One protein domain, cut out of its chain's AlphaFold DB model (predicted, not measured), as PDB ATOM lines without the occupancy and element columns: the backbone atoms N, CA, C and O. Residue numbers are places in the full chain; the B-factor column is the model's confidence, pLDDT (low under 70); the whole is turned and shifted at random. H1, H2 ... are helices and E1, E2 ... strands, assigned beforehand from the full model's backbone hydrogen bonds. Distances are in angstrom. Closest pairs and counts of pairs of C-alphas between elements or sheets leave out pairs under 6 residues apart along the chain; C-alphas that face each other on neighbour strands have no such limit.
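Overview. This is residues 146 to 268 of the 304 residues of a protein of Adineta steineri (UniProt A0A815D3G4). What shape do these atoms make? A loose, elongated frame has the strand hairpin E2 and E3 near its middle, with the long helix H1 crossing over it by residues 155 to 163. H2 lies at one end of the length, and H4, H5 and H6 lie toward the other. What is it built of? The printed part has 123 residues, with named elements in the order H1, H2, H3, E1, H4, H5, E2, E3, H6; the class is mixed, helices and strands, and the sheet E2 - E3 is antiparallel. The radius of gyration of the C-alphas is 18.0 A, and the spans are 50 by 32 by 26 A.

Along the chain. Where does the first half run? H1 is residues 149 to 169, 30.3 A long from C-alpha 149 at (87.038, 115.771, 129.859); H2 is 171 to 180, H3 194 to 197 and E1 205 to 210. What follows? H4 is residues 216 to 226, 15.2 A, H5 229 to 234, E2 242 to 249, 21.0 A, E3 252 to 258, 19.4 A, and H6 262 to 266, ending at C-alpha 266 (99.093, 124.155, 152.035).

Arrangement. How do E2 and E3 pair? They form an antiparallel hairpin at 157 degrees, with N 247 and O 254 within hydrogen-bond range at 2.8 A. What lies nearby? The closest C-alphas of H1 and E2, Ala 159 and Phe 246, are 6.9 A apart. H1 and H2 only just touch, only at the corner, with the C-alphas of Leu 167 and Lys 174 closest at 6.0 A. H3 and H1 are near each other, with 5 pairs of C-alphas within 10 A. And the far end? H5 and H6 only just touch, with 3 pairs of C-alphas within 8 A, the closest Leu 230 and Asn 263 at 6.9 A; H4 and H5 are close but not clearly touching, with Ala 226 and Ser 232 closest at 6.6 A. E1 pairs with no named strand and is near H4, with 6 pairs of C-alphas within 10 A. How are the helix backbones? Every O i to N i+4 pair is within hydrogen-bond range in H1, H4, H5 and H6, and 5 of 6 in H2; H3 is too short for such a pair.

Size, cuts and confidence. How far does it reach? The two C-alphas farthest apart, Thr 169 and Asp 216, are 51.4 A apart. Is it unbroken and sure? The printed part has no cut, and the link H2 to H3, 13 residues, is long. The model's pLDDT is under 70 at residues 181 to 202 and 250 to 251.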
ATOM      1  N   PHE A 146      92.051 120.961 137.719       89.06
ATOM      2  CA  PHE A 146      91.168 120.698 136.589       89.06
ATOM      3  C   PHE A 146      91.048 119.192 136.389       89.06
ATOM      4  O   PHE A 146      92.062 118.491 136.351       89.06
ATOM      5  N   LEU A 147      89.818 118.702 136.254       87.75
ATOM      6  CA  LEU A 147      89.579 117.354 135.755       87.75
ATOM      7  C   LEU A 147      89.859 117.318 134.251       87.75
ATOM      8  O   LEU A 147      89.857 118.346 133.577       87.75
ATOM      9  N   ASN A 148      90.105 116.137 133.695       83.81
ATOM     10  CA  ASN A 148      90.060 115.991 132.241       83.81
ATOM     11  C   ASN A 148      88.595 115.878 131.758       83.81
ATOM     12  O   ASN A 148      87.660 115.845 132.563       83.81
ATOM     13  N   HIS A 149      88.383 115.842 130.439       79.62
ATOM     14  CA  HIS A 149      87.038 115.771 129.859       79.62
ATOM     15  C   HIS A 149      86.270 114.519 130.313       79.62
ATOM     16  O   HIS A 149      85.146 114.629 130.790       79.62
ATOM     17  N   GLU A 150      86.889 113.341 130.212       83.69
ATOM     18  CA  GLU A 150      86.282 112.058 130.593       83.69
ATOM     19  C   GLU A 150      85.876 112.035 132.072       83.69
ATOM     20  O   GLU A 150      84.738 111.712 132.407       83.69
ATOM     21  N   GLN A 151      86.773 112.473 132.955       88.25
ATOM     22  CA  GLN A 151      86.522 112.600 134.387       88.25
ATOM     23  C   GLN A 151      85.406 113.603 134.678       88.25
ATOM     24  O   GLN A 151      84.553 113.338 135.520       88.25
ATOM     25  N   SER A 152      85.383 114.739 133.978       87.06
ATOM     26  CA  SER A 152      84.320 115.740 134.126       87.06
ATOM     27  C   SER A 152      82.959 115.146 133.765       87.06
ATOM     28  O   SER A 152      82.007 115.272 134.534       87.06
ATOM     29  N   THR A 153      82.875 114.436 132.636       84.56
ATOM     30  CA  THR A 153      81.655 113.740 132.208       84.56
ATOM     31  C   THR A 153      81.231 112.675 133.216       84.56
ATOM     32  O   THR A 153      80.059 112.622 133.586       84.56
ATOM     33  N   TYR A 154      82.173 111.859 133.693       88.69
ATOM     34  CA  TYR A 154      81.898 110.809 134.671       88.69
ATOM     35  C   TYR A 154      81.349 111.379 135.984       88.69
ATOM     36  O   TYR A 154      80.320 110.921 136.474       88.69
ATOM     37  N   VAL A 155      81.981 112.423 136.527       88.50
ATOM     38  CA  VAL A 155      81.545 113.066 137.775       88.50
ATOM     39  C   VAL A 155      80.152 113.678 137.638       88.50
ATOM     40  O   VAL A 155      79.330 113.504 138.536       88.50
ATOM     41  N   LEU A 156      79.860 114.352 136.522       85.62
ATOM     42  CA  LEU A 156      78.524 114.902 136.265       85.62
ATOM     43  C   LEU A 156      77.460 113.805 136.167       85.62
ATOM     44  O   LEU A 156      76.366 113.975 136.701       85.62
ATOM     45  N   GLN A 157      77.784 112.680 135.523       85.19
ATOM     46  CA  GLN A 157      76.878 111.537 135.431       85.19
ATOM     47  C   GLN A 157      76.588 110.951 136.819       85.19
ATOM     48  O   GLN A 157      75.428 110.800 137.181       85.19
ATOM     49  N   GLN A 158      77.622 110.712 137.631       88.62
ATOM     50  CA  GLN A 158      77.446 110.205 138.997       88.62
ATOM     51  C   GLN A 158      76.641 111.166 139.877       88.62
ATOM     52  O   GLN A 158      75.758 110.738 140.616       88.62
ATOM     53  N   ALA A 159      76.895 112.473 139.777       86.38
ATOM     54  CA  ALA A 159      76.132 113.472 140.517       86.38
ATOM     55  C   ALA A 159      74.641 113.451 140.143       86.38
ATOM     56  O   ALA A 159      73.782 113.565 141.018       86.38
ATOM     57  N   TYR A 160      74.337 113.284 138.852       83.88
ATOM     58  CA  TYR A 160      72.966 113.147 138.370       83.88
ATOM     59  C   TYR A 160      72.301 111.874 138.900       83.88
ATOM     60  O   TYR A 160      71.189 111.944 139.424       83.88
ATOM     61  N   ASP A 161      72.983 110.734 138.814       86.06
ATOM     62  CA  ASP A 161      72.444 109.445 139.250       86.06
ATOM     63  C   ASP A 161      72.139 109.457 140.759       86.06
ATOM     64  O   ASP A 161      71.035 109.095 141.174       86.06
ATOM     65  N   TYR A 162      73.058 109.979 141.580       87.75
ATOM     66  CA  TYR A 162      72.832 110.132 143.020       87.75
ATOM     67  C   TYR A 162      71.703 111.102 143.350       87.75
ATOM     68  O   TYR A 162      70.954 110.871 144.299       87.75
ATOM     69  N   TYR A 163      71.546 112.176 142.580       83.81
ATOM     70  CA  TYR A 163      70.431 113.095 142.765       83.81
ATOM     71  C   TYR A 163      69.084 112.431 142.480       83.81
ATOM     72  O   TYR A 163      68.157 112.566 143.279       83.81
ATOM     73  N   GLN A 164      68.978 111.677 141.382       83.88
ATOM     74  CA  GLN A 164      67.759 110.933 141.059       83.88
ATOM     75  C   GLN A 164      67.437 109.906 142.143       83.88
ATOM     76  O   GLN A 164      66.296 109.833 142.600       83.88
ATOM     77  N   GLN A 165      68.447 109.173 142.616       88.12
ATOM     78  CA  GLN A 165      68.281 108.233 143.719       88.12
ATOM     79  C   GLN A 165      67.814 108.945 144.997       88.12
ATOM     80  O   GLN A 165      66.853 108.507 145.621       88.12
ATOM     81  N   ALA A 166      68.418 110.082 145.357       86.88
ATOM     82  CA  ALA A 166      68.028 110.851 146.536       86.88
ATOM     83  C   ALA A 166      66.578 111.361 146.454       86.88
ATOM     84  O   ALA A 166      65.853 111.285 147.445       86.88
ATOM     85  N   LEU A 167      66.124 111.830 145.286       83.81
ATOM     86  CA  LEU A 167      64.731 112.241 145.082       83.81
ATOM     87  C   LEU A 167      63.744 111.072 145.219       83.81
ATOM     88  O   LEU A 167      62.641 111.267 145.729       83.81
ATOM     89  N   GLN A 168      64.129 109.872 144.774       86.25
ATOM     90  CA  GLN A 168      63.309 108.663 144.896       86.25
ATOM     91  C   GLN A 168      63.258 108.151 146.340       86.25
ATOM     92  O   GLN A 168      62.188 107.806 146.835       86.25
ATOM     93  N   THR A 169      64.403 108.117 147.025       91.88
ATOM     94  CA  THR A 169      64.512 107.632 148.407       91.88
ATOM     95  C   THR A 169      63.895 108.606 149.411       91.88
ATOM     96  O   THR A 169      63.302 108.172 150.396       91.88
ATOM     97  N   PHE A 170      63.988 109.916 149.161       88.69
ATOM     98  CA  PHE A 170      63.509 110.955 150.071       88.69
ATOM     99  C   PHE A 170      62.487 111.875 149.383       88.69
ATOM    100  O   PHE A 170      62.829 112.980 148.966       88.69
ATOM    101  N   PRO A 171      61.193 111.503 149.325       79.62
ATOM    102  CA  PRO A 171      60.167 112.309 148.654       79.62
ATOM    103  C   PRO A 171      60.001 113.735 149.212       79.62
ATOM    104  O   PRO A 171      59.532 114.631 148.508       79.62
ATOM    105  N   GLN A 172      60.382 113.963 150.476       85.94
ATOM    106  CA  GLN A 172      60.378 115.292 151.102       85.94
ATOM    107  C   GLN A 172      61.452 116.216 150.515       85.94
ATOM    108  O   GLN A 172      61.191 117.406 150.357       85.94
ATOM    109  N   LEU A 173      62.597 115.666 150.086       83.12
ATOM    110  CA  LEU A 173      63.703 116.425 149.496       83.12
ATOM    111  C   LEU A 173      63.239 117.242 148.292       83.12
ATOM    112  O   LEU A 173      63.610 118.404 148.154       83.12
ATOM    113  N   LYS A 174      62.384 116.658 147.443       77.81
ATOM    114  CA  LYS A 174      61.804 117.367 146.301       77.81
ATOM    115  C   LYS A 174      61.030 118.607 146.749       77.81
ATOM    116  O   LYS A 174      61.282 119.695 146.243       77.81
ATOM    117  N   ARG A 175      60.127 118.446 147.723       79.38
ATOM    118  CA  ARG A 175      59.293 119.544 148.242       79.38
ATOM    119  C   ARG A 175      60.142 120.629 148.893       79.38
ATOM    120  O   ARG A 175      59.847 121.811 148.747       79.38
ATOM    121  N   ASP A 176      61.194 120.237 149.603       82.69
ATOM    122  CA  ASP A 176      62.091 121.179 150.264       82.69
ATOM    123  C   ASP A 176      62.944 121.949 149.250       82.69
ATOM    124  O   ASP A 176      63.072 123.167 149.363       82.69
ATOM    125  N   LEU A 177      63.448 121.289 148.203       77.25
ATOM    126  CA  LEU A 177      64.146 121.959 147.103       77.25
ATOM    127  C   LEU A 177      63.225 122.930 146.349       77.25
ATOM    128  O   LEU A 177      63.639 124.055 146.069       77.25
ATOM    129  N   GLU A 178      61.978 122.533 146.079       75.06
ATOM    130  CA  GLU A 178      60.953 123.403 145.483       75.06
ATOM    131  C   GLU A 178      60.661 124.617 146.378       75.06
ATOM    132  O   GLU A 178      60.557 125.734 145.878       75.06
ATOM    133  N   ARG A 179      60.598 124.431 147.705       77.69
ATOM    134  CA  ARG A 179      60.355 125.514 148.673       77.69
ATOM    135  C   ARG A 179      61.523 126.499 148.767       77.69
ATOM    136  O   ARG A 179      61.299 127.701 148.886       77.69
ATOM    137  N   ILE A 180      62.763 126.006 148.772       72.62
ATOM    138  CA  ILE A 180      63.965 126.851 148.911       72.62
ATOM    139  C   ILE A 180      64.287 127.549 147.578       72.62
ATOM    140  O   ILE A 180      64.935 128.602 147.563       72.62
ATOM    141  N   SER A 181      63.820 127.007 146.448       69.19
ATOM    142  CA  SER A 181      63.922 127.676 145.154       69.19
ATOM    143  C   SER A 181      63.086 128.958 145.142       69.19
ATOM    144  O   SER A 181      61.860 128.936 145.129       69.19
ATOM    145  N   ARG A 182      63.757 130.115 145.109       62.25
ATOM    146  CA  ARG A 182      63.098 131.425 144.944       62.25
ATOM    147  C   ARG A 182      62.542 131.643 143.536       62.25
ATOM    148  O   ARG A 182      61.826 132.613 143.314       62.25
ATOM    149  N   ASP A 183      62.895 130.769 142.600       61.94
ATOM    150  CA  ASP A 183      62.469 130.827 141.213       61.94
ATOM    151  C   ASP A 183      61.479 129.688 140.936       61.94
ATOM    152  O   ASP A 183      61.829 128.505 141.001       61.94
ATOM    153  N   LYS A 184      60.228 130.066 140.647       59.66
ATOM    154  CA  LYS A 184      59.125 129.139 140.359       59.66
ATOM    155  C   LYS A 184      59.270 128.447 138.999       59.66
ATOM    156  O   LYS A 184      58.548 127.489 138.742       59.66
ATOM    157  N   ASN A 185      60.188 128.910 138.148       58.84
ATOM    158  CA  ASN A 185      60.447 128.320 136.834       58.84
ATOM    159  C   ASN A 185      61.507 127.210 136.877       58.84
ATOM    160  O   ASN A 185      61.701 126.506 135.884       58.84
ATOM    161  N   ILE A 186      62.198 127.026 138.008       60.84
ATOM    162  CA  ILE A 186      63.181 125.954 138.158       60.84
ATOM    163  C   ILE A 186      62.442 124.631 138.363       60.84
ATOM    164  O   ILE A 186      61.909 124.339 139.432       60.84
ATOM    165  N   SER A 187      62.451 123.793 137.329       66.19
ATOM    166  CA  SER A 187      62.039 122.399 137.464       66.19
ATOM    167  C   SER A 187      63.048 121.675 138.350       66.19
ATOM    168  O   SER A 187      64.189 121.488 137.943       66.19
ATOM    169  N   VAL A 188      62.649 121.219 139.540       65.75
ATOM    170  CA  VAL A 188      63.516 120.399 140.412       65.75
ATOM    171  C   VAL A 188      63.914 119.092 139.722       65.75
ATOM    172  O   VAL A 188      65.059 118.657 139.830       65.75
ATOM    173  N   ASN A 189      63.034 118.534 138.889       63.56
ATOM    174  CA  ASN A 189      63.372 117.404 138.017       63.56
ATOM    175  C   ASN A 189      64.433 117.778 136.957       63.56
ATOM    176  O   ASN A 189      65.154 116.913 136.471       63.56
ATOM    177  N   GLY A 190      64.525 119.063 136.600       60.84
ATOM    178  CA  GLY A 190      65.474 119.622 135.642       60.84
ATOM    179  C   GLY A 190      66.661 120.369 136.258       60.84
ATOM    180  O   GLY A 190      67.503 120.848 135.507       60.84
ATOM    181  N   LEU A 191      66.772 120.463 137.588       63.94
ATOM    182  CA  LEU A 191      67.839 121.215 138.267       63.94
ATOM    183  C   LEU A 191      69.227 120.738 137.819       63.94
ATOM    184  O   LEU A 191      70.136 121.535 137.608       63.94
ATOM    185  N   LEU A 192      69.339 119.423 137.625       60.62
ATOM    186  CA  LEU A 192      70.512 118.741 137.097       60.62
ATOM    187  C   LEU A 192      70.235 118.112 135.726       60.62
ATOM    188  O   LEU A 192      70.903 117.149 135.360       60.62
ATOM    189  N   SER A 193      69.236 118.570 134.960       59.22
ATOM    190  CA  SER A 193      69.036 117.996 133.626       59.22
ATOM    191  C   SER A 193      70.319 118.148 132.817       59.22
ATOM    192  O   SER A 193      71.025 119.156 132.912       59.22
ATOM    193  N   ARG A 194      70.606 117.157 131.971       51.44
ATOM    194  CA  ARG A 194      71.717 117.238 131.018       51.44
ATOM    195  C   ARG A 194      71.669 118.545 130.220       51.44
ATOM    196  O   ARG A 194      72.708 119.131 129.989       51.44
ATOM    197  N   SER A 195      70.500 119.073 129.874       51.00
ATOM    198  CA  SER A 195      70.389 120.374 129.200       51.00
ATOM    199  C   SER A 195      70.835 121.575 130.052       51.00
ATOM    200  O   SER A 195      71.414 122.507 129.508       51.00
ATOM    201  N   ASN A 196      70.628 121.549 131.374       55.19
ATOM    202  CA  ASN A 196      71.012 122.638 132.284       55.19
ATOM    203  C   ASN A 196      72.462 122.518 132.788       55.19
ATOM    204  O   ASN A 196      73.093 123.530 133.088       55.19
ATOM    205  N   MET A 197      73.015 121.301 132.844       53.81
ATOM    206  CA  MET A 197      74.430 121.058 133.169       53.81
ATOM    207  C   MET A 197      75.351 121.080 131.937       53.81
ATOM    208  O   MET A 197      76.548 121.328 132.069       53.81
ATOM    209  N   SER A 198      74.802 120.854 130.741       48.47
ATOM    210  CA  SER A 198      75.542 120.740 129.476       48.47
ATOM    211  C   SER A 198      74.946 121.670 128.421       48.47
ATOM    212  O   SER A 198      74.261 121.259 127.489       48.47
ATOM    213  N   VAL A 199      75.272 122.949 128.556       48.81
ATOM    214  CA  VAL A 199      75.470 123.801 127.384       48.81
ATOM    215  C   VAL A 199      76.983 123.810 127.193       48.81
ATOM    216  O   VAL A 199      77.670 124.498 127.940       48.81
ATOM    217  N   GLU A 200      77.473 122.952 126.295       55.47
ATOM    218  CA  GLU A 200      78.892 122.684 125.978       55.47
ATOM    219  C   GLU A 200      79.697 121.875 127.020       55.47
ATOM    220  O   GLU A 200      79.415 121.930 128.221       55.47
ATOM    221  N   PRO A 201      80.689 121.067 126.582       52.72
ATOM    222  CA  PRO A 201      81.508 120.278 127.493       52.72
ATOM    223  C   PRO A 201      82.327 121.190 128.410       52.72
ATOM    224  O   PRO A 201      83.308 121.807 127.998       52.72
ATOM    225  N   LYS A 202      81.936 121.247 129.686       69.00
ATOM    226  CA  LYS A 202      82.656 122.002 130.713       69.00
ATOM    227  C   LYS A 202      83.631 121.092 131.413       69.00
ATOM    228  O   LYS A 202      83.256 120.119 132.066       69.00
ATOM    229  N   ILE A 203      84.899 121.443 131.283       79.44
ATOM    230  CA  ILE A 203      85.938 120.885 132.128       79.44
ATOM    231  C   ILE A 203      85.645 121.335 133.558       79.44
ATOM    232  O   ILE A 203      85.716 122.525 133.880       79.44
ATOM    233  N   LEU A 204      85.295 120.376 134.412       86.00
ATOM    234  CA  LEU A 204      85.096 120.635 135.825       86.00
ATOM    235  C   LEU A 204      86.428 121.006 136.468       86.00
ATOM    236  O   LEU A 204      87.485 120.452 136.151       86.00
ATOM    237  N   HIS A 205      86.369 121.935 137.411       89.06
ATOM    238  CA  HIS A 205      87.538 122.360 138.157       89.06
ATOM    239  C   HIS A 205      87.185 122.682 139.604       89.06
ATOM    240  O   HIS A 205      86.045 122.999 139.942       89.06
ATOM    241  N   CYS A 206      88.202 122.633 140.452       90.62
ATOM    242  CA  CYS A 206      88.172 123.104 141.821       90.62
ATOM    243  C   CYS A 206      89.077 124.332 141.923       90.62
ATOM    244  O   CYS A 206      90.280 124.242 141.671       90.62
ATOM    245  N   THR A 207      88.503 125.490 142.245       91.12
ATOM    246  CA  THR A 207      89.275 126.727 142.402       91.12
ATOM    247  C   THR A 207      90.013 126.713 143.738       91.12
ATOM    248  O   THR A 207      89.387 126.738 144.789       91.12
ATOM    249  N   VAL A 208      91.346 126.727 143.689       92.31
ATOM    250  CA  VAL A 208      92.238 126.721 144.863       92.31
ATOM    251  C   VAL A 208      92.534 128.141 145.344       92.31
ATOM    252  O   VAL A 208      92.578 128.404 146.541       92.31
ATOM    253  N   LYS A 209      92.729 129.082 144.412       91.88
ATOM    254  CA  LYS A 209      92.956 130.499 144.725       91.88
ATOM    255  C   LYS A 209      92.359 131.374 143.639       91.88
ATOM    256  O   LYS A 209      92.776 131.289 142.489       91.88
ATOM    257  N   PHE A 210      91.422 132.236 144.004       90.56
ATOM    258  CA  PHE A 210      90.913 133.271 143.113       90.56
ATOM    259  C   PHE A 210      91.838 134.492 143.164       90.56
ATOM    260  O   PHE A 210      92.266 134.884 144.244       90.56
ATOM    261  N   ILE A 211      92.168 135.054 142.000       90.12
ATOM    262  CA  ILE A 211      93.033 136.238 141.851       90.12
ATOM    263  C   ILE A 211      92.214 137.442 141.371       90.12
ATOM    264  O   ILE A 211      92.431 138.570 141.801       90.12
ATOM    265  N   GLY A 212      91.240 137.212 140.488       85.06
ATOM    266  CA  GLY A 212      90.341 138.250 139.991       85.06
ATOM    267  C   GLY A 212      90.821 138.958 138.725       85.06
ATOM    268  O   GLY A 212      91.688 138.479 137.992       85.06
ATOM    269  N   LYS A 213      90.163 140.078 138.403       82.75
ATOM    270  CA  LYS A 213      90.451 140.868 137.197       82.75
ATOM    271  C   LYS A 213      91.789 141.586 137.344       82.75
ATOM    272  O   LYS A 213      92.104 142.045 138.433       82.75
ATOM    273  N   ASN A 214      92.503 141.743 136.225       78.31
ATOM    274  CA  ASN A 214      93.827 142.364 136.149       78.31
ATOM    275  C   ASN A 214      93.832 143.822 136.655       78.31
ATOM    276  O   ASN A 214      93.644 144.764 135.888       78.31
ATOM    277  N   THR A 215      94.059 143.976 137.953       84.69
ATOM    278  CA  THR A 215      94.234 145.219 138.713       84.69
ATOM    279  C   THR A 215      95.616 145.205 139.371       84.69
ATOM    280  O   THR A 215      96.277 144.164 139.405       84.69
ATOM    281  N   ASP A 216      96.096 146.334 139.897       83.75
ATOM    282  CA  ASP A 216      97.360 146.340 140.654       83.75
ATOM    283  C   ASP A 216      97.284 145.422 141.885       83.75
ATOM    284  O   ASP A 216      98.207 144.654 142.149       83.75
ATOM    285  N   GLN A 217      96.138 145.417 142.575       85.00
ATOM    286  CA  GLN A 217      95.892 144.535 143.715       85.00
ATOM    287  C   GLN A 217      95.979 143.054 143.324       85.00
ATOM    288  O   GLN A 217      96.727 142.303 143.950       85.00
ATOM    289  N   SER A 218      95.288 142.637 142.257       84.62
ATOM    290  CA  SER A 218      95.317 141.239 141.808       84.62
ATOM    291  C   SER A 218      96.710 140.808 141.332       84.62
ATOM    292  O   SER A 218      97.094 139.652 141.489       84.62
ATOM    293  N   ARG A 219      97.493 141.726 140.743       83.75
ATOM    294  CA  ARG A 219      98.881 141.459 140.324       83.75
ATOM    295  C   ARG A 219      99.808 141.246 141.519       83.75
ATOM    296  O   ARG A 219     100.654 140.349 141.475       83.75
ATOM    297  N   ASN A 220      99.626 142.020 142.584       87.12
ATOM    298  CA  ASN A 220     100.364 141.837 143.833       87.12
ATOM    299  C   ASN A 220      99.973 140.518 144.510       87.12
ATOM    300  O   ASN A 220     100.843 139.744 144.903       87.12
ATOM    301  N   GLU A 221      98.677 140.213 144.565       87.94
ATOM    302  CA  GLU A 221      98.169 138.956 145.115       87.94
ATOM    303  C   GLU A 221      98.695 137.736 144.348       87.94
ATOM    304  O   GLU A 221      99.191 136.786 144.956       87.94
ATOM    305  N   TYR A 222      98.684 137.794 143.012       89.50
ATOM    306  CA  TYR A 222      99.324 136.787 142.169       89.50
ATOM    307  C   TYR A 222     100.811 136.645 142.479       89.50
ATOM    308  O   TYR A 222     101.280 135.524 142.645       89.50
ATOM    309  N   THR A 223     101.553 137.752 142.556       87.88
ATOM    310  CA  THR A 223     103.004 137.723 142.795       87.88
ATOM    311  C   THR A 223     103.322 137.034 144.119       87.88
ATOM    312  O   THR A 223     104.162 136.136 144.156       87.88
ATOM    313  N   ASN A 224     102.590 137.382 145.176       89.56
ATOM    314  CA  ASN A 224     102.752 136.782 146.497       89.56
ATOM    315  C   ASN A 224     102.417 135.285 146.487       89.56
ATOM    316  O   ASN A 224     103.180 134.470 147.003       89.56
ATOM    317  N   TYR A 225     101.302 134.906 145.860       91.25
ATOM    318  CA  TYR A 225     100.874 133.512 145.806       91.25
ATOM    319  C   TYR A 225     101.793 132.650 144.921       91.25
ATOM    320  O   TYR A 225     102.184 131.551 145.307       91.25
ATOM    321  N   ALA A 226     102.204 133.154 143.755       88.25
ATOM    322  CA  ALA A 226     103.088 132.455 142.822       88.25
ATOM    323  C   ALA A 226     104.531 132.322 143.342       88.25
ATOM    324  O   ALA A 226     105.229 131.380 142.959       88.25
ATOM    325  N   ALA A 227     104.972 133.218 144.234       89.19
ATOM    326  CA  ALA A 227     106.265 133.119 144.913       89.19
ATOM    327  C   ALA A 227     106.350 131.916 145.873       89.19
ATOM    328  O   ALA A 227     107.450 131.473 146.214       89.19
ATOM    329  N   ASN A 228     105.211 131.344 146.282       91.81
ATOM    330  CA  ASN A 228     105.193 130.127 147.078       91.81
ATOM    331  C   ASN A 228     105.813 128.958 146.285       91.81
ATOM    332  O   ASN A 228     105.326 128.544 145.227       91.81
ATOM    333  N   ARG A 229     106.893 128.383 146.829       91.69
ATOM    334  CA  ARG A 229     107.618 127.263 146.207       91.69
ATOM    335  C   ARG A 229     106.731 126.037 145.990       91.69
ATOM    336  O   ARG A 229     106.903 125.356 144.983       91.69
ATOM    337  N   LEU A 230     105.777 125.769 146.886       92.69
ATOM    338  CA  LEU A 230     104.834 124.657 146.739       92.69
ATOM    339  C   LEU A 230     103.876 124.882 145.569       92.69
ATOM    340  O   LEU A 230     103.649 123.946 144.806       92.69
ATOM    341  N   VAL A 231     103.386 126.112 145.367       91.31
ATOM    342  CA  VAL A 231     102.556 126.459 144.198       91.31
ATOM    343  C   VAL A 231     103.334 126.162 142.921       91.31
ATOM    344  O   VAL A 231     102.886 125.380 142.087       91.31
ATOM    345  N   SER A 232     104.553 126.695 142.809       86.50
ATOM    346  CA  SER A 232     105.428 126.443 141.656       86.50
ATOM    347  C   SER A 232     105.743 124.953 141.447       86.50
ATOM    348  O   SER A 232     105.839 124.493 140.309       86.50
ATOM    349  N   HIS A 233     105.894 124.188 142.530       88.81
ATOM    350  CA  HIS A 233     106.164 122.752 142.478       88.81
ATOM    351  C   HIS A 233     104.953 121.921 142.025       88.81
ATOM    352  O   HIS A 233     105.134 120.906 141.350       88.81
ATOM    353  N   LEU A 234     103.739 122.320 142.413       90.62
ATOM    354  CA  LEU A 234     102.494 121.615 142.100       90.62
ATOM    355  C   LEU A 234     101.896 122.019 140.746       90.62
ATOM    356  O   LEU A 234     101.144 121.239 140.166       90.62
ATOM    357  N   LEU A 235     102.240 123.192 140.211       87.81
ATOM    358  CA  LEU A 235     101.769 123.634 138.897       87.81
ATOM    359  C   LEU A 235     102.090 122.603 137.800       87.81
ATOM    360  O   LEU A 235     103.248 122.263 137.541       87.81
ATOM    361  N   GLY A 236     101.033 122.126 137.138       83.00
ATOM    362  CA  GLY A 236     101.103 121.117 136.079       83.00
ATOM    363  C   GLY A 236     101.251 119.673 136.568       83.00
ATOM    364  O   GLY A 236     101.385 118.778 135.737       83.00
ATOM    365  N   LYS A 237     101.234 119.418 137.883       87.94
ATOM    366  CA  LYS A 237     101.224 118.058 138.432       87.94
ATOM    367  C   LYS A 237      99.805 117.528 138.588       87.94
ATOM    368  O   LYS A 237      98.884 118.255 138.955       87.94
ATOM    369  N   VAL A 238      99.660 116.222 138.384       89.38
ATOM    370  CA  VAL A 238      98.440 115.497 138.740       89.38
ATOM    371  C   VAL A 238      98.369 115.390 140.262       89.38
ATOM    372  O   VAL A 238      99.312 114.923 140.899       89.38
ATOM    373  N   CYS A 239      97.251 115.832 140.835       90.56
ATOM    374  CA  CYS A 239      96.986 115.771 142.270       90.56
ATOM    375  C   CYS A 239      95.787 114.845 142.516       90.56
ATOM    376  O   CYS A 239      94.655 115.261 142.264       90.56
ATOM    377  N   PRO A 240      96.005 113.599 142.978       90.88
ATOM    378  CA  PRO A 240      94.914 112.688 143.298       90.88
ATOM    379  C   PRO A 240      94.043 113.230 144.435       90.88
ATOM    380  O   PRO A 240      94.556 113.773 145.418       90.88
ATOM    381  N   GLY A 241      92.733 113.047 144.312       91.50
ATOM    382  CA  GLY A 241      91.746 113.421 145.315       91.50
ATOM    383  C   GLY A 241      90.476 112.596 145.161       91.50
ATOM    384  O   GLY A 241      90.291 111.906 144.159       91.50
ATOM    385  N   TYR A 242      89.611 112.674 146.165       93.12
ATOM    386  CA  TYR A 242      88.364 111.924 146.239       93.12
ATOM    387  C   TYR A 242      87.180 112.874 146.309       93.12
ATOM    388  O   TYR A 242      87.243 113.890 146.998       93.12
ATOM    389  N   ILE A 243      86.085 112.520 145.643       93.12
ATOM    390  CA  ILE A 243      84.787 113.138 145.905       93.12
ATOM    391  C   ILE A 243      84.178 112.397 147.091       93.12
ATOM    392  O   ILE A 243      83.966 111.192 147.017       93.12
ATOM    393  N   VAL A 244      83.920 113.112 148.184       94.50
ATOM    394  CA  VAL A 244      83.347 112.535 149.415       94.50
ATOM    395  C   VAL A 244      81.848 112.790 149.549       94.50
ATOM    396  O   VAL A 244      81.201 112.261 150.445       94.50
ATOM    397  N   GLY A 245      81.285 113.611 148.666       91.19
ATOM    398  CA  GLY A 245      79.853 113.857 148.604       91.19
ATOM    399  C   GLY A 245      79.508 115.000 147.666       91.19
ATOM    400  O   GLY A 245      80.378 115.755 147.228       91.19
ATOM    401  N   PHE A 246      78.219 115.148 147.391       87.88
ATOM    402  CA  PHE A 246      77.680 116.256 146.615       87.88
ATOM    403  C   PHE A 246      76.882 117.189 147.519       87.88
ATOM    404  O   PHE A 246      76.298 116.779 148.520       87.88
ATOM    405  N   THR A 247      76.886 118.472 147.188       85.00
ATOM    406  CA  THR A 247      76.076 119.496 147.844       85.00
ATOM    407  C   THR A 247      75.158 120.097 146.799       85.00
ATOM    408  O   THR A 247      75.620 120.566 145.761       85.00
ATOM    409  N   ILE A 248      73.860 120.075 147.073       76.50
ATOM    410  CA  ILE A 248      72.838 120.554 146.150       76.50
ATOM    411  C   ILE A 248      72.122 121.714 146.820       76.50
ATOM    412  O   ILE A 248      71.639 121.602 147.944       76.50
ATOM    413  N   THR A 249      72.065 122.838 146.120       73.31
ATOM    414  CA  THR A 249      71.206 123.972 146.456       73.31
ATOM    415  C   THR A 249      70.292 124.243 145.265       73.31
ATOM    416  O   THR A 249      70.618 123.824 144.152       73.31
ATOM    417  N   PRO A 250      69.205 125.016 145.422       66.69
ATOM    418  CA  PRO A 250      68.348 125.372 144.289       66.69
ATOM    419  C   PRO A 250      69.048 126.132 143.153       66.69
ATOM    420  O   PRO A 250      68.433 126.378 142.124       66.69
ATOM    421  N   ARG A 251      70.305 126.563 143.333       65.50
ATOM    422  CA  ARG A 251      71.065 127.301 142.313       65.50
ATOM    423  C   ARG A 251      72.387 126.651 141.923       65.50
ATOM    424  O   ARG A 251      72.994 127.091 140.954       65.50
ATOM    425  N   THR A 252      72.878 125.676 142.683       72.12
ATOM    426  CA  THR A 252      74.230 125.139 142.491       72.12
ATOM    427  C   THR A 252      74.309 123.666 142.849       72.12
ATOM    428  O   THR A 252      73.847 123.253 143.912       72.12
ATOM    429  N   LEU A 253      75.023 122.915 142.017       77.81
ATOM    430  CA  LEU A 253      75.583 121.615 142.358       77.81
ATOM    431  C   LEU A 253      77.075 121.791 142.651       77.81
ATOM    432  O   LEU A 253      77.814 122.326 141.826       77.81
ATOM    433  N   GLY A 254      77.514 121.340 143.819       84.44
ATOM    434  CA  GLY A 254      78.920 121.285 144.205       84.44
ATOM    435  C   GLY A 254      79.343 119.862 144.554       84.44
ATOM    436  O   GLY A 254      78.526 119.049 144.980       84.44
ATOM    437  N   ALA A 255      80.634 119.575 144.413       89.75
ATOM    438  CA  ALA A 255      81.255 118.355 144.916       89.75
ATOM    439  C   ALA A 255      82.191 118.709 146.076       89.75
ATOM    440  O   ALA A 255      82.972 119.657 145.981       89.75
ATOM    441  N   ARG A 256      82.121 117.947 147.167       91.06
ATOM    442  CA  ARG A 256      83.071 118.031 148.279       91.06
ATOM    443  C   ARG A 256      84.264 117.144 147.979       91.06
ATOM    444  O   ARG A 256      84.096 115.964 147.671       91.06
ATOM    445  N   LEU A 257      85.456 117.719 148.082       91.50
ATOM    446  CA  LEU A 257      86.705 117.058 147.726       91.50
ATOM    447  C   LEU A 257      87.557 116.790 148.963       91.50
ATOM    448  O   LEU A 257      87.629 117.612 149.872       91.50
ATOM    449  N   LEU A 258      88.234 115.647 148.961       91.31
ATOM    450  CA  LEU A 258      89.248 115.274 149.936       91.31
ATOM    451  C   LEU A 258      90.560 115.001 149.206       91.31
ATOM    452  O   LEU A 258      90.655 114.068 148.409       91.31
ATOM    453  N   PHE A 259      91.589 115.787 149.512       91.38
ATOM    454  CA  PHE A 259      92.938 115.574 148.995       91.38
ATOM    455  C   PHE A 259      93.817 114.935 150.075       91.38
ATOM    456  O   PHE A 259      94.064 115.564 151.101       91.38
ATOM    457  N   PRO A 260      94.344 113.715 149.883       90.38
ATOM    458  CA  PRO A 260      95.261 113.108 150.857       90.38
ATOM    459  C   PRO A 260      96.582 113.872 150.982       90.38
ATOM    460  O   PRO A 260      97.219 113.897 152.033       90.38
ATOM    461  N   ASN A 261      97.011 114.502 149.887       88.62
ATOM    462  CA  ASN A 261      98.260 115.240 149.837       88.62
ATOM    463  C   ASN A 261      98.128 116.593 150.557       88.62
ATOM    464  O   ASN A 261      97.527 117.532 150.033       88.62
ATOM    465  N   ARG A 262      98.773 116.720 151.724       88.38
ATOM    466  CA  ARG A 262      98.816 117.958 152.528       88.38
ATOM    467  C   ARG A 262      99.393 119.168 151.791       88.38
ATOM    468  O   ARG A 262      99.043 120.299 152.127       88.38
ATOM    469  N   ASN A 263     100.212 118.963 150.759       90.50
ATOM    470  CA  ASN A 263     100.749 120.072 149.971       90.50
ATOM    471  C   ASN A 263      99.646 120.806 149.196       90.50
ATOM    472  O   ASN A 263      99.767 122.009 148.995       90.50
ATOM    473  N   VAL A 264      98.567 120.115 148.801       88.44
ATOM    474  CA  VAL A 264      97.406 120.744 148.145       88.44
ATOM    475  C   VAL A 264      96.683 121.671 149.124       88.44
ATOM    476  O   VAL A 264      96.381 122.808 148.782       88.44
ATOM    477  N   TRP A 265      96.495 121.231 150.368       88.62
ATOM    478  CA  TRP A 265      95.920 122.062 151.431       88.62
ATOM    479  C   TRP A 265      96.810 123.253 151.796       88.62
ATOM    480  O   TRP A 265      96.316 124.330 152.096       88.62
ATOM    481  N   SER A 266      98.130 123.090 151.713       89.94
ATOM    482  CA  SER A 266      99.093 124.155 152.035       89.94
ATOM    483  C   SER A 266      99.120 125.288 151.005       89.94
ATOM    484  O   SER A 266      99.626 126.368 151.297       89.94
ATOM    485  N   ILE A 267      98.617 125.041 149.792       91.12
ATOM    486  CA  ILE A 267      98.427 126.079 148.773       91.12
ATOM    487  C   ILE A 267      96.987 126.593 148.745       91.12
ATOM    488  O   ILE A 267      96.666 127.440 147.922       91.12
ATOM    489  N   TRP A 268      96.104 126.096 149.611       89.81
ATOM    490  CA  TRP A 268      94.720 126.531 149.618       89.81
ATOM    491  C   TRP A 268      94.636 128.007 149.992       89.81
ATOM    492  O   TRP A 268      95.146 128.438 151.023       89.81
TER     493      TRP A 268